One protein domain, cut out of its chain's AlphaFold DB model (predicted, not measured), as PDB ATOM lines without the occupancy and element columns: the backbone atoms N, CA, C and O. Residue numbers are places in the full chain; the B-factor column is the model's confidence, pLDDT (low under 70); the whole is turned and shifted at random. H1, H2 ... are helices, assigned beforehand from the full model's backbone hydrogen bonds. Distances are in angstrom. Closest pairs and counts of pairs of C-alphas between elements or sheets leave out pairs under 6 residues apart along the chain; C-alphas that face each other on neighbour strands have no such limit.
ATOM      1  N   LEU A   3     -39.861  12.716   4.448       84.88
ATOM      2  CA  LEU A   3     -39.872  13.187   5.831       84.88
ATOM      3  C   LEU A   3     -40.494  12.092   6.707       84.88
ATOM      4  O   LEU A   3     -41.508  11.522   6.322       84.88
ATOM      5  N   ASP A   4     -39.908  11.798   7.871       82.88
ATOM      6  CA  ASP A   4     -40.543  10.937   8.889       82.88
ATOM      7  C   ASP A   4     -40.983   9.550   8.355       82.88
ATOM      8  O   ASP A   4     -42.100   9.089   8.573       82.88
ATOM      9  N   GLY A   5     -40.140   8.915   7.532       84.19
ATOM     10  CA  GLY A   5     -40.438   7.620   6.896       84.19
ATOM     11  C   GLY A   5     -41.476   7.660   5.764       84.19
ATOM     12  O   GLY A   5     -41.675   6.655   5.086       84.19
ATOM     13  N   ARG A   6     -42.103   8.812   5.500       87.38
ATOM     14  CA  ARG A   6     -43.032   9.026   4.384       87.38
ATOM     15  C   ARG A   6     -42.312   9.659   3.203       87.38
ATOM     16  O   ARG A   6     -41.535  10.602   3.361       87.38
ATOM     17  N   GLN A   7     -42.589   9.165   2.001       88.44
ATOM     18  CA  GLN A   7     -41.979   9.662   0.773       88.44
ATOM     19  C   GLN A   7     -43.020   9.784  -0.336       88.44
ATOM     20  O   GLN A   7     -43.820   8.881  -0.557       88.44
ATOM     21  N   ALA A   8     -42.964  10.890  -1.075       91.31
ATOM     22  CA  ALA A   8     -43.678  11.031  -2.335       91.31
ATOM     23  C   ALA A   8     -42.779  11.619  -3.418       91.31
ATOM     24  O   ALA A   8     -41.831  12.373  -3.158       91.31
ATOM     25  N   THR A   9     -43.118  11.276  -4.656       92.38
ATOM     26  CA  THR A   9     -42.480  11.795  -5.860       92.38
ATOM     27  C   THR A   9     -43.528  12.200  -6.894       92.38
ATOM     28  O   THR A   9     -44.611  11.603  -6.974       92.38
ATOM     29  N   TYR A  10     -43.197  13.212  -7.690       92.25
ATOM     30  CA  TYR A  10     -43.928  13.602  -8.890       92.25
ATOM     31  C   TYR A  10     -43.007  13.532 -10.091       92.25
ATOM     32  O   TYR A  10     -41.813  13.798  -9.970       92.25
ATOM     33  N   LEU A  11     -43.573  13.156 -11.236       91.31
ATOM     34  CA  LEU A  11     -42.872  13.186 -12.513       91.31
ATOM     35  C   LEU A  11     -42.714  14.639 -12.983       91.31
ATOM     36  O   LEU A  11     -43.586  15.455 -12.682       91.31
ATOM     37  N   PRO A  12     -41.677  14.950 -13.779       86.19
ATOM     38  CA  PRO A  12     -41.476  16.295 -14.320       86.19
ATOM     39  C   PRO A  12     -42.697  16.840 -15.074       86.19
ATOM     40  O   PRO A  12     -43.009  18.014 -14.956       86.19
ATOM     41  N   GLN A  13     -43.467  15.979 -15.746       87.69
ATOM     42  CA  GLN A  13     -44.708  16.370 -16.435       87.69
ATOM     43  C   GLN A  13     -45.786  16.972 -15.510       87.69
ATOM     44  O   GLN A  13     -46.685  17.664 -15.970       87.69
ATOM     45  N   VAL A  14     -45.733  16.691 -14.203       89.81
ATOM     46  CA  VAL A  14     -46.666  17.277 -13.225       89.81
ATOM     47  C   VAL A  14     -46.288  18.726 -12.933       89.81
ATOM     48  O   VAL A  14     -47.168  19.558 -12.749       89.81
ATOM     49  N   TRP A  15     -44.989  19.045 -12.947       86.56
ATOM     50  CA  TRP A  15     -44.502  20.420 -12.816       86.56
ATOM     51  C   TRP A  15     -44.998  21.306 -13.967       86.56
ATOM     52  O   TRP A  15     -45.306  22.472 -13.760       86.56
ATOM     53  N   GLU A  16     -45.150  20.744 -15.170       87.94
ATOM     54  CA  GLU A  16     -45.726  21.465 -16.316       87.94
ATOM     55  C   GLU A  16     -47.215  21.807 -16.119       87.94
ATOM     56  O   GLU A  16     -47.696  22.783 -16.687       87.94
ATOM     57  N   GLN A  17     -47.943  21.032 -15.307       90.75
ATOM     58  CA  GLN A  17     -49.357  21.280 -14.993       90.75
ATOM     59  C   GLN A  17     -49.529  22.226 -13.799       90.75
ATOM     60  O   GLN A  17     -50.471  23.015 -13.777       90.75
ATOM     61  N   ILE A  18     -48.623  22.156 -12.818       90.69
ATOM     62  CA  ILE A  18     -48.621  22.989 -11.610       90.69
ATOM     63  C   ILE A  18     -47.253  23.687 -11.511       90.69
ATOM     64  O   ILE A  18     -46.379  23.224 -10.776       90.69
ATOM     65  N   PRO A  19     -47.036  24.784 -12.262       87.06
ATOM     66  CA  PRO A  19     -45.755  25.492 -12.280       87.06
ATOM     67  C   PRO A  19     -45.544  26.379 -11.044       87.06
ATOM     68  O   PRO A  19     -44.439  26.876 -10.819       87.06
ATOM     69  N   ASN A  20     -46.594  26.613 -10.247       92.56
ATOM     70  CA  ASN A  20     -46.482  27.336  -8.989       92.56
ATOM     71  C   ASN A  20     -45.789  26.453  -7.940       92.56
ATOM     72  O   ASN A  20     -46.266  25.366  -7.612       92.56
ATOM     73  N   PHE A  21     -44.667  26.941  -7.406       87.56
ATOM     74  CA  PHE A  21     -43.854  26.203  -6.445       87.56
ATOM     75  C   PHE A  21     -44.631  25.820  -5.177       87.56
ATOM     76  O   PHE A  21     -44.606  24.651  -4.789       87.56
ATOM     77  N   ASP A  22     -45.322  26.768  -4.543       88.56
ATOM     78  CA  ASP A  22     -46.049  26.538  -3.291       88.56
ATOM     79  C   ASP A  22     -47.185  25.526  -3.472       88.56
ATOM     80  O   ASP A  22     -47.377  24.638  -2.636       88.56
ATOM     81  N   GLU A  23     -47.902  25.610  -4.590       90.00
ATOM     82  CA  GLU A  23     -48.997  24.702  -4.928       90.00
ATOM     83  C   GLU A  23     -48.487  23.290  -5.253       90.00
ATOM     84  O   GLU A  23     -49.008  22.297  -4.730       90.00
ATOM     85  N   PHE A  24     -47.414  23.186  -6.044       91.12
ATOM     86  CA  PHE A  24     -46.754  21.917  -6.345       91.12
ATOM     87  C   PHE A  24     -46.240  21.248  -5.068       91.12
ATOM     88  O   PHE A  24     -46.470  20.055  -4.840       91.12
ATOM     89  N   PHE A  25     -45.558  22.011  -4.213       88.50
ATOM     90  CA  PHE A  25     -44.941  21.484  -3.002       88.50
ATOM     91  C   PHE A  25     -45.989  21.078  -1.961       88.50
ATOM     92  O   PHE A  25     -45.877  20.005  -1.366       88.50
ATOM     93  N   SER A  26     -47.049  21.876  -1.796       89.19
ATOM     94  CA  SER A  26     -48.188  21.542  -0.933       89.19
ATOM     95  C   SER A  26     -48.901  20.275  -1.405       89.19
ATOM     96  O   SER A  26     -49.186  19.389  -0.597       89.19
ATOM     97  N   SER A  27     -49.120  20.135  -2.715       90.44
ATOM     98  CA  SER A  27     -49.728  18.934  -3.303       90.44
ATOM     99  C   SER A  27     -48.841  17.698  -3.129       90.44
ATOM    100  O   SER A  27     -49.326  16.617  -2.791       90.44
ATOM    101  N   LEU A  28     -47.520  17.846  -3.285       90.69
ATOM    102  CA  LEU A  28     -46.555  16.767  -3.063       90.69
ATOM    103  C   LEU A  28     -46.522  16.327  -1.592       90.69
ATOM    104  O   LEU A  28     -46.468  15.126  -1.315       90.69
ATOM    105  N   ALA A  29     -46.578  17.278  -0.657       89.12
ATOM    106  CA  ALA A  29     -46.676  16.998   0.771       89.12
ATOM    107  C   ALA A  29     -47.988  16.270   1.105       89.12
ATOM    108  O   ALA A  29     -47.966  15.253   1.800       89.12
ATOM    109  N   MET A  30     -49.108  16.706   0.524       89.88
ATOM    110  CA  MET A  30     -50.400  16.034   0.671       89.88
ATOM    111  C   MET A  30     -50.365  14.597   0.142       89.88
ATOM    112  O   MET A  30     -50.808  13.677   0.828       89.88
ATOM    113  N   LYS A  31     -49.732  14.372  -1.015       89.94
ATOM    114  CA  LYS A  31     -49.515  13.031  -1.578       89.94
ATOM    115  C   LYS A  31     -48.643  12.139  -0.689       89.94
ATOM    116  O   LYS A  31     -48.851  10.931  -0.657       89.94
ATOM    117  N   ALA A  32     -47.682  12.711   0.035       88.38
ATOM    118  CA  ALA A  32     -46.883  11.985   1.024       88.38
ATOM    119  C   ALA A  32     -47.639  11.713   2.342       88.38
ATOM    120  O   ALA A  32     -47.074  11.101   3.244       88.38
ATOM    121  N   GLY A  33     -48.902  12.139   2.466       87.50
ATOM    122  CA  GLY A  33     -49.717  11.942   3.663       87.50
ATOM    123  C   GLY A  33     -49.497  13.007   4.736       87.50
ATOM    124  O   GLY A  33     -49.640  12.716   5.924       87.50
ATOM    125  N   PHE A  34     -49.113  14.224   4.345       85.81
ATOM    126  CA  PHE A  34     -49.020  15.372   5.244       85.81
ATOM    127  C   PHE A  34     -50.154  16.365   4.993       85.81
ATOM    128  O   PHE A  34     -50.443  16.727   3.857       85.81
ATOM    129  N   SER A  35     -50.772  16.870   6.054       75.62
ATOM    130  CA  SER A  35     -51.793  17.916   5.952       75.62
ATOM    131  C   SER A  35     -51.134  19.302   5.934       75.62
ATOM    132  O   SER A  35     -51.082  19.976   6.956       75.62
ATOM    133  N   GLY A  36     -50.600  19.715   4.777       72.44
ATOM    134  CA  GLY A  36     -50.139  21.089   4.525       72.44
ATOM    135  C   GLY A  36     -48.643  21.259   4.229       72.44
ATOM    136  O   GLY A  36     -47.933  20.305   3.906       72.44
ATOM    137  N   CYS A  37     -48.171  22.507   4.318       71.00
ATOM    138  CA  CYS A  37     -46.785  22.889   4.044       71.00
ATOM    139  C   CYS A  37     -45.841  22.401   5.148       71.00
ATOM    140  O   CYS A  37     -45.720  23.001   6.212       71.00
ATOM    141  N   ILE A  38     -45.107  21.332   4.860       81.56
ATOM    142  CA  ILE A  38     -44.120  20.740   5.776       81.56
ATOM    143  C   ILE A  38     -42.715  21.345   5.643       81.56
ATOM    144  O   ILE A  38     -41.763  20.834   6.225       81.56
ATOM    145  N   LEU A  39     -42.565  22.460   4.917       81.06
ATOM    146  CA  LEU A  39     -41.286  23.159   4.726       81.06
ATOM    147  C   LEU A  39     -40.583  23.486   6.055       81.06
ATOM    148  O   LEU A  39     -39.365  23.344   6.155       81.06
ATOM    149  N   ASN A  40     -41.343  23.837   7.098       83.50
ATOM    150  CA  ASN A  40     -40.792  24.134   8.423       83.50
ATOM    151  C   ASN A  40     -40.136  22.911   9.094       83.50
ATOM    152  O   ASN A  40     -39.226  23.054   9.906       83.50
ATOM    153  N   SER A  41     -40.555  21.700   8.717       83.19
ATOM    154  CA  SER A  41     -39.997  20.431   9.199       83.19
ATOM    155  C   SER A  41     -38.732  19.997   8.451       83.19
ATOM    156  O   SER A  41     -38.210  18.925   8.738       83.19
ATOM    157  N   LYS A  42     -38.228  20.814   7.511       84.69
ATOM    158  CA  LYS A  42     -37.001  20.569   6.727       84.69
ATOM    159  C   LYS A  42     -36.969  19.169   6.082       84.69
ATOM    160  O   LYS A  42     -36.089  18.365   6.389       84.69
TER     161      LYS A  42
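What this domain is: This is residues 3 to 42 of the 54 residues of a protein of Proteobacteria bacterium (UniProt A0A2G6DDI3). H2, the longest helix, lies in the middle of a small elongated domain, with the smaller helices H1 and H3 towards the domain's opposite ends; the stretch of residues 3 to 11 runs along one side towards H1, and the chain then comes back through H2 to H3. The printed part has 40 residues with three named helices, in the order H1, H2, H3, and no named strand; the class is all helix. It is compact, with a radius of gyration of the C-alphas of 10.0 A, and spans 28 by 16 by 15 A.

Where its parts are: Find C-alpha 21 at (-43.854, 26.203, -6.445); from there H2, residues 21 to 31, runs 15.1 A to C-alpha 31 at (-49.515, 13.031, -1.578). Look back to Pro 12 for H1, residues 12 to 17, 9.3 A long. Look ahead to Ile 38 for H3, residues 38 to 41, which ends at C-alpha 41, (-39.997, 20.431, 9.199).

How they stand to each other: Start at H2 and look to H1: the two are close but not clearly touching, and their closest C-alphas, those of Trp 15 and Phe 24, are 7.0 A apart. Their lines stand at a steep tilt of 66 degrees, opposite ways. H2 and H3 are also close but not clearly touching, with the closest C-alphas, those of Ala 29 and Ile 38, 6.8 A apart. H1 and H3 are apart. In H2 every O i to N i+4 pair is within hydrogen-bond range, in H1 1 of 2 is, and H3 is too short for such a pair.

The domain as a whole: The two C-alphas farthest apart, those of Asp 4 and Glu 16, are 27.8 A apart, while those of Leu 3 and Lys 42, the first and last printed, are 8.0 A apart. The printed part has no cut. The link from H1 to H2 is tight and the one from H2 to H3 is short. In this predicted model the mean pLDDT of the printed part is 86.9, and no printed residue is under 70.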